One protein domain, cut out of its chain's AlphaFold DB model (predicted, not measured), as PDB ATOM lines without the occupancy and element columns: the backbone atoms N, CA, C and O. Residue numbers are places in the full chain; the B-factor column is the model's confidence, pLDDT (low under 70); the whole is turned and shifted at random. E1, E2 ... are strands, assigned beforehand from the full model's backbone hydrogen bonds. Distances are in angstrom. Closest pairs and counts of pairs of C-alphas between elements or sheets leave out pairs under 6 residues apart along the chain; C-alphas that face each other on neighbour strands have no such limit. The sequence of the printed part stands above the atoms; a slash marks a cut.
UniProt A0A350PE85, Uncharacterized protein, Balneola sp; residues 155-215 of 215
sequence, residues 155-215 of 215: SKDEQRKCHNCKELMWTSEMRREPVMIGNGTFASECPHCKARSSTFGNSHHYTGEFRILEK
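AT A GLANCE: This is residues 155 to 215 of the 215 residues of an uncharacterized protein of Balneola sp (UniProt A0A350PE85). A three-stranded sheet, with the long strands E1 and E5 side by side and the short E2 along the other edge of E1, makes one part of the domain; a small hairpin, E3 and E4, makes the other. A tight link joins E2 to E3, and a long loop, residues 190 to 204, leads from E4 back to E5. The printed part has 61 residues and five named strands, E1 to E5 along the chain, with no named helix; the class is all strand, though under half of the residues, 29, are in named elements. Both sheets, E2 - E1 - E5 and E3 - E4, are antiparallel. The whole is compact, with a radius of gyration of the C-alphas of 11.4 A, and spans 30 by 30 by 18 A.

IN THESE COORDINATES: E1, residues 155 to 161, begins at C-alpha 155 (7.685, -31.248, 33.481) and is 19.5 A long. E5, residues 205 to 214, is 24.1 A long, ends at C-alpha 214 (3.073, -35.929, 33.678), and bends by 77 degrees at residue 208. E2 is residues 168 to 170, 7.2 A. E3 is residues 175 to 178, 10.3 A, and E4 residues 185 to 189, 11.8 A.

HOW THE PARTS SIT: E1 is the inner strand. E1 and E5 are antiparallel at 150 degrees, with N 157 and O 211 at 2.9 A. E1 and E2 form a hairpin at 162 degrees; N 160 and O 169 are 2.8 A apart. E3 and E4 form a hairpin at 135 degrees, with N 177 and O 186 at 2.9 A. E1 is apart from E3 and E4.

THE WHOLE: The farthest C-alphas, of Gly 201 and Lys 215, are 32.4 A apart. The printed part has no cut. The link from E4 to E5, 15 residues, is long. Residues 155, 199 and 215 have pLDDT under 70.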
ATOM      1  N   SER A 155       7.308 -32.625  33.801       67.06
ATOM      2  CA  SER A 155       7.685 -31.248  33.481       67.06
ATOM      3  C   SER A 155       6.968 -30.228  34.358       67.06
ATOM      4  O   SER A 155       5.763 -30.302  34.560       67.06
ATOM      5  N   LYS A 156       7.728 -29.267  34.895       73.19
ATOM      6  CA  LYS A 156       7.170 -28.111  35.606       73.19
ATOM      7  C   LYS A 156       6.453 -27.199  34.621       73.19
ATOM      8  O   LYS A 156       7.024 -26.807  33.600       73.19
ATOM      9  N   ASP A 157       5.246 -26.819  34.997       83.94
ATOM     10  CA  ASP A 157       4.439 -25.833  34.309       83.94
ATOM     11  C   ASP A 157       4.182 -24.652  35.248       83.94
ATOM     12  O   ASP A 157       3.593 -24.789  36.318       83.94
ATOM     13  N   GLU A 158       4.727 -23.496  34.888       86.38
ATOM     14  CA  GLU A 158       4.752 -22.300  35.727       86.38
ATOM     15  C   GLU A 158       3.535 -21.424  35.452       86.38
ATOM     16  O   GLU A 158       3.166 -21.214  34.295       86.38
ATOM     17  N   GLN A 159       2.954 -20.847  36.500       92.19
ATOM     18  CA  GLN A 159       1.912 -19.848  36.327       92.19
ATOM     19  C   GLN A 159       2.544 -18.473  36.078       92.19
ATOM     20  O   GLN A 159       3.510 -18.049  36.728       92.19
ATOM     21  N   ARG A 160       1.999 -17.757  35.099       93.25
ATOM     22  CA  ARG A 160       2.413 -16.408  34.730       93.25
ATOM     23  C   ARG A 160       1.217 -15.481  34.649       93.25
ATOM     24  O   ARG A 160       0.137 -15.865  34.222       93.25
ATOM     25  N   LYS A 161       1.437 -14.219  34.996       95.44
ATOM     26  CA  LYS A 161       0.467 -13.140  34.845       95.44
ATOM     27  C   LYS A 161       0.771 -12.327  33.597       95.44
ATOM     28  O   LYS A 161       1.904 -11.874  33.395       95.44
ATOM     29  N   CYS A 162      -0.237 -12.102  32.759       95.31
ATOM     30  CA  CYS A 162      -0.057 -11.332  31.541       95.31
ATOM     31  C   CYS A 162       0.371  -9.897  31.862       95.31
ATOM     32  O   CYS A 162      -0.278  -9.225  32.660       95.31
ATOM     33  N   HIS A 163       1.416  -9.378  31.213       94.25
ATOM     34  CA  HIS A 163       1.790  -7.976  31.390       94.25
ATOM     35  C   HIS A 163       0.732  -7.020  30.807       94.25
ATOM     36  O   HIS A 163       0.581  -5.918  31.330       94.25
ATOM     37  N   ASN A 164      -0.016  -7.452  29.783       95.19
ATOM     38  CA  ASN A 164      -1.051  -6.661  29.116       95.19
ATOM     39  C   ASN A 164      -2.432  -6.857  29.769       95.19
ATOM     40  O   ASN A 164      -2.869  -6.013  30.542       95.19
ATOM     41  N   CYS A 165      -3.086  -8.006  29.551       95.31
ATOM     42  CA  CYS A 165      -4.458  -8.253  30.026       95.31
ATOM     43  C   CYS A 165      -4.572  -8.682  31.496       95.31
ATOM     44  O   CYS A 165      -5.673  -8.915  31.973       95.31
ATOM     45  N   LYS A 166      -3.450  -8.822  32.210       95.44
ATOM     46  CA  LYS A 166      -3.376  -9.220  33.628       95.44
ATOM     47  C   LYS A 166      -3.958 -10.598  33.994       95.44
ATOM     48  O   LYS A 166      -3.827 -10.970  35.156       95.44
ATOM     49  N   GLU A 167      -4.486 -11.359  33.039       96.81
ATOM     50  CA  GLU A 167      -4.932 -12.746  33.243       96.81
ATOM     51  C   GLU A 167      -3.791 -13.680  33.660       96.81
ATOM     52  O   GLU A 167      -2.637 -13.497  33.245       96.81
ATOM     53  N   LEU A 168      -4.131 -14.681  34.473       96.00
ATOM     54  CA  LEU A 168      -3.242 -15.780  34.841       96.00
ATOM     55  C   LEU A 168      -3.264 -16.848  33.748       96.00
ATOM     56  O   LEU A 168      -4.309 -17.144  33.186       96.00
ATOM     57  N   MET A 169      -2.104 -17.420  33.446       94.75
ATOM     58  CA  MET A 169      -1.950 -18.455  32.427       94.75
ATOM     59  C   MET A 169      -0.834 -19.420  32.815       94.75
ATOM     60  O   MET A 169       0.127 -19.019  33.479       94.75
ATOM     61  N   TRP A 170      -0.914 -20.658  32.350       93.88
ATOM     62  CA  TRP A 170       0.162 -21.628  32.521       93.88
ATOM     63  C   TRP A 170       1.139 -21.591  31.344       93.88
ATOM     64  O   TRP A 170       0.753 -21.363  30.196       93.88
ATOM     65  N   THR A 171       2.428 -21.831  31.590       90.50
ATOM     66  CA  THR A 171       3.445 -21.841  30.526       90.50
ATOM     67  C   THR A 171       3.197 -22.876  29.429       90.50
ATOM     68  O   THR A 171       3.657 -22.669  28.305       90.50
ATOM     69  N   SER A 172       2.479 -23.964  29.718       89.56
ATOM     70  CA  SER A 172       2.063 -24.976  28.743       89.56
ATOM     71  C   SER A 172       0.985 -24.477  27.779       89.56
ATOM     72  O   SER A 172       0.880 -24.987  26.668       89.56
ATOM     73  N   GLU A 173       0.189 -23.491  28.191       93.44
ATOM     74  CA  GLU A 173      -0.895 -22.892  27.397       93.44
ATOM     75  C   GLU A 173      -0.380 -21.761  26.498       93.44
ATOM     76  O   GLU A 173      -1.040 -21.338  25.548       93.44
ATOM     77  N   MET A 174       0.813 -21.249  26.803       92.94
ATOM     78  CA  MET A 174       1.447 -20.176  26.058       92.94
ATOM     79  C   MET A 174       2.061 -20.685  24.756       92.94
ATOM     80  O   MET A 174       2.687 -21.748  24.698       92.94
ATOM     81  N   ARG A 175       1.989 -19.863  23.704       92.12
ATOM     82  CA  ARG A 175       2.702 -20.170  22.461       92.12
ATOM     83  C   ARG A 175       4.204 -20.106  22.710       92.12
ATOM     84  O   ARG A 175       4.703 -19.147  23.309       92.12
ATOM     85  N   ARG A 176       4.923 -21.107  22.210       89.06
ATOM     86  CA  ARG A 176       6.381 -21.155  22.299       89.06
ATOM     87  C   ARG A 176       7.025 -20.465  21.102       89.06
ATOM     88  O   ARG A 176       6.629 -20.705  19.965       89.06
ATOM     89  N   GLU A 177       8.035 -19.646  21.366       85.00
ATOM     90  CA  GLU A 177       8.885 -19.027  20.345       85.00
ATOM     91  C   GLU A 177      10.332 -19.520  20.490       85.00
ATOM     92  O   GLU A 177      10.750 -19.896  21.593       85.00
ATOM     93  N   PRO A 178      11.100 -19.588  19.389       82.94
ATOM     94  CA  PRO A 178      12.503 -19.983  19.434       82.94
ATOM     95  C   PRO A 178      13.335 -18.963  20.215       82.94
ATOM     96  O   PRO A 178      13.112 -17.757  20.123       82.94
ATOM     97  N   VAL A 179      14.310 -19.443  20.987       79.00
ATOM     98  CA  VAL A 179      15.279 -18.555  21.645       79.00
ATOM     99  C   VAL A 179      16.197 -17.908  20.605       79.00
ATOM    100  O   VAL A 179      16.542 -18.525  19.603       79.00
ATOM    101  N   MET A 180      16.627 -16.670  20.863       77.19
ATOM    102  CA  MET A 180      17.534 -15.932  19.968       77.19
ATOM    103  C   MET A 180      18.937 -16.558  19.876       77.19
ATOM    104  O   MET A 180      19.611 -16.409  18.864       77.19
ATOM    105  N   ILE A 181      19.397 -17.229  20.939       74.12
ATOM    106  CA  ILE A 181      20.732 -17.839  21.021       74.12
ATOM    107  C   ILE A 181      20.594 -19.277  21.526       74.12
ATOM    108  O   ILE A 181      20.087 -19.509  22.625       74.12
ATOM    109  N   GLY A 182      21.105 -20.227  20.741       73.56
ATOM    110  CA  GLY A 182      21.084 -21.659  21.044       73.56
ATOM    111  C   GLY A 182      19.865 -22.393  20.479       73.56
ATOM    112  O   GLY A 182      19.022 -21.815  19.803       73.56
ATOM    113  N   ASN A 183      19.779 -23.692  20.771       72.69
ATOM    114  CA  ASN A 183      18.674 -24.545  20.335       72.69
ATOM    115  C   ASN A 183      17.666 -24.688  21.477       72.69
ATOM    116  O   ASN A 183      17.900 -25.423  22.437       72.69
ATOM    117  N   GLY A 184      16.550 -23.966  21.399       77.31
ATOM    118  CA  GLY A 184      15.513 -24.015  22.423       77.31
ATOM    119  C   GLY A 184      14.288 -23.177  22.087       77.31
ATOM    120  O   GLY A 184      14.267 -22.418  21.121       77.31
ATOM    121  N   THR A 185      13.256 -23.310  22.913       83.88
ATOM    122  CA  THR A 185      12.038 -22.502  22.821       83.88
ATOM    123  C   THR A 185      11.626 -22.013  24.204       83.88
ATOM    124  O   THR A 185      11.872 -22.691  25.206       83.88
ATOM    125  N   PHE A 186      10.962 -20.865  24.271       84.44
ATOM    126  CA  PHE A 186      10.441 -20.279  25.506       84.44
ATOM    127  C   PHE A 186       8.961 -19.911  25.352       84.44
ATOM    128  O   PHE A 186       8.491 -19.664  24.245       84.44
ATOM    129  N   ALA A 187       8.221 -19.900  26.461       89.62
ATOM    130  CA  ALA A 187       6.826 -19.467  26.494       89.62
ATOM    131  C   ALA A 187       6.750 -17.944  26.282       89.62
ATOM    132  O   ALA A 187       7.200 -17.186  27.144       89.62
ATOM    133  N   SER A 188       6.219 -17.509  25.135       90.44
ATOM    134  CA  SER A 188       6.286 -16.111  24.692       90.44
ATOM    135  C   SER A 188       4.928 -15.417  24.649       90.44
ATOM    136  O   SER A 188       4.820 -14.293  25.131       90.44
ATOM    137  N   GLU A 189       3.889 -16.062  24.109       94.06
ATOM    138  CA  GLU A 189       2.612 -15.398  23.798       94.06
ATOM    139  C   GLU A 189       1.504 -15.765  24.792       94.06
ATOM    140  O   GLU A 189       1.265 -16.945  25.060       94.06
ATOM    141  N   CYS A 190       0.786 -14.752  25.288       95.00
ATOM    142  CA  CYS A 190      -0.393 -14.928  26.129       95.00
ATOM    143  C   CYS A 190      -1.553 -15.567  25.339       95.00
ATOM    144  O   CYS A 190      -1.955 -15.015  24.308       95.00
ATOM    145  N   PRO A 191      -2.169 -16.663  25.828       96.06
ATOM    146  CA  PRO A 191      -3.256 -17.328  25.116       96.06
ATOM    147  C   PRO A 191      -4.514 -16.455  25.011       96.06
ATOM    148  O   PRO A 191      -5.190 -16.520  23.980       96.06
ATOM    149  N   HIS A 192      -4.768 -15.596  26.008       95.50
ATOM    150  CA  HIS A 192      -5.972 -14.762  26.116       95.50
ATOM    151  C   HIS A 192      -5.947 -13.511  25.229       95.50
ATOM    152  O   HIS A 192      -6.919 -13.235  24.536       95.50
ATOM    153  N   CYS A 193      -4.848 -12.745  25.235       94.69
ATOM    154  CA  CYS A 193      -4.776 -11.449  24.533       94.69
ATOM    155  C   CYS A 193      -3.698 -11.366  23.447       94.69
ATOM    156  O   CYS A 193      -3.485 -10.295  22.885       94.69
ATOM    157  N   LYS A 194      -2.980 -12.464  23.183       94.75
ATOM    158  CA  LYS A 194      -1.900 -12.555  22.183       94.75
ATOM    159  C   LYS A 194      -0.721 -11.598  22.394       94.75
ATOM    160  O   LYS A 194       0.154 -11.503  21.539       94.75
ATOM    161  N   ALA A 195      -0.653 -10.917  23.541       93.12
ATOM    162  CA  ALA A 195       0.511 -10.123  23.908       93.12
ATOM    163  C   ALA A 195       1.739 -11.034  24.021       93.12
ATOM    164  O   ALA A 195       1.667 -12.085  24.661       93.12
ATOM    165  N   ARG A 196       2.850 -10.622  23.407       91.75
ATOM    166  CA  ARG A 196       4.106 -11.379  23.387       91.75
ATOM    167  C   ARG A 196       5.100 -10.840  24.395       91.75
ATOM    168  O   ARG A 196       5.156  -9.637  24.648       91.75
ATOM    169  N   SER A 197       5.908 -11.734  24.939       85.88
ATOM    170  CA  SER A 197       7.058 -11.372  25.753       85.88
ATOM    171  C   SER A 197       8.182 -10.891  24.849       85.88
ATOM    172  O   SER A 197       8.591 -11.591  23.927       85.88
ATOM    173  N   SER A 198       8.708  -9.705  25.128       79.00
ATOM    174  CA  SER A 198       9.924  -9.231  24.467       79.00
ATOM    175  C   SER A 198      11.159  -9.712  25.228       79.00
ATOM    176  O   SER A 198      11.145  -9.799  26.456       79.00
ATOM    177  N   THR A 199      12.247  -9.994  24.511       69.56
ATOM    178  CA  THR A 199      13.523 -10.411  25.118       69.56
ATOM    179  C   THR A 199      14.142  -9.317  25.997       69.56
ATOM    180  O   THR A 199      14.857  -9.624  26.944       69.56
ATOM    181  N   PHE A 200      13.844  -8.046  25.707       72.00
ATOM    182  CA  PHE A 200      14.421  -6.872  26.370       72.00
ATOM    183  C   PHE A 200      13.337  -5.850  26.748       72.00
ATOM    184  O   PHE A 200      13.376  -4.702  26.311       72.00
ATOM    185  N   GLY A 201      12.337  -6.259  27.531       74.56
ATOM    186  CA  GLY A 201      11.245  -5.364  27.912       74.56
ATOM    187  C   GLY A 201      10.099  -6.078  28.616       74.56
ATOM    188  O   GLY A 201      10.316  -6.862  29.536       74.56
ATOM    189  N   ASN A 202       8.868  -5.804  28.182       81.19
ATOM    190  CA  ASN A 202       7.666  -6.368  28.790       81.19
ATOM    191  C   ASN A 202       7.666  -7.899  28.695       81.19
ATOM    192  O   ASN A 202       7.681  -8.472  27.603       81.19
ATOM    193  N   SER A 203       7.616  -8.549  29.854       87.12
ATOM    194  CA  SER A 203       7.550 -10.002  30.003       87.12
ATOM    195  C   SER A 203       6.370 -10.378  30.888       87.12
ATOM    196  O   SER A 203       6.063  -9.663  31.842       87.12
ATOM    197  N   HIS A 204       5.720 -11.509  30.616       91.31
ATOM    198  CA  HIS A 204       4.721 -12.044  31.545       91.31
ATOM    199  C   HIS A 204       5.375 -12.370  32.896       91.31
ATOM    200  O   HIS A 204       6.445 -12.979  32.943       91.31
ATOM    201  N   HIS A 205       4.744 -11.938  33.987       90.38
ATOM    202  CA  HIS A 205       5.324 -12.010  35.326       90.38
ATOM    203  C   HIS A 205       5.145 -13.405  35.915       90.38
ATOM    204  O   HIS A 205       4.036 -13.928  35.907       90.38
ATOM    205  N   TYR A 206       6.210 -13.990  36.451       85.69
ATOM    206  CA  TYR A 206       6.113 -15.229  37.221       85.69
ATOM    207  C   TYR A 206       5.427 -14.959  38.566       85.69
ATOM    208  O   TYR A 206       5.772 -13.986  39.236       85.69
ATOM    209  N   THR A 207       4.462 -15.798  38.948       83.12
ATOM    210  CA  THR A 207       3.701 -15.624  40.198       83.12
ATOM    211  C   THR A 207       4.291 -16.386  41.381       83.12
ATOM    212  O   THR A 207       3.900 -16.132  42.513       83.12
ATOM    213  N   GLY A 208       5.246 -17.290  41.145       73.62
ATOM    214  CA  GLY A 208       5.737 -18.214  42.172       73.62
ATOM    215  C   GLY A 208       5.017 -19.563  42.166       73.62
ATOM    216  O   GLY A 208       5.591 -20.539  42.643       73.62
ATOM    217  N   GLU A 209       3.819 -19.638  41.578       75.88
ATOM    218  CA  GLU A 209       3.027 -20.866  41.502       75.88
ATOM    219  C   GLU A 209       3.453 -21.760  40.334       75.88
ATOM    220  O   GLU A 209       3.849 -21.300  39.255       75.88
ATOM    221  N   PHE A 210       3.348 -23.070  40.544       83.00
ATOM    222  CA  PHE A 210       3.607 -24.069  39.520       83.00
ATOM    223  C   PHE A 210       2.770 -25.326  39.737       83.00
ATOM    224  O   PHE A 210       2.358 -25.626  40.855       83.00
ATOM    225  N   ARG A 211       2.574 -26.083  38.658       82.06
ATOM    226  CA  ARG A 211       2.047 -27.445  38.692       82.06
ATOM    227  C   ARG A 211       3.007 -28.405  38.008       82.06
ATOM    228  O   ARG A 211       3.929 -28.005  37.292       82.06
ATOM    229  N   ILE A 212       2.772 -29.682  38.249       75.88
ATOM    230  CA  ILE A 212       3.513 -30.773  37.641       75.88
ATOM    231  C   ILE A 212       2.680 -31.332  36.484       75.88
ATOM    232  O   ILE A 212       1.501 -31.625  36.662       75.88
ATOM    233  N   LEU A 213       3.288 -31.452  35.303       74.38
ATOM    234  CA  LEU A 213       2.727 -32.168  34.162       74.38
ATOM    235  C   LEU A 213       3.422 -33.518  34.038       74.38
ATOM    236  O   LEU A 213       4.648 -33.565  33.908       74.38
ATOM    237  N   GLU A 214       2.637 -34.583  34.043       70.12
ATOM    238  CA  GLU A 214       3.073 -35.929  33.678       70.12
ATOM    239  C   GLU A 214       2.959 -36.071  32.151       70.12
ATOM    240  O   GLU A 214       2.004 -35.565  31.554       70.12
ATOM    241  N   LYS A 215       3.981 -36.643  31.510       61.66
ATOM    242  CA  LYS A 215       4.003 -36.902  30.065       61.66
ATOM    243  C   LYS A 215       3.366 -38.232  29.706       61.66
ATOM    244  O   LYS A 215       3.582 -39.203  30.459       61.66
TER     245      LYS A 215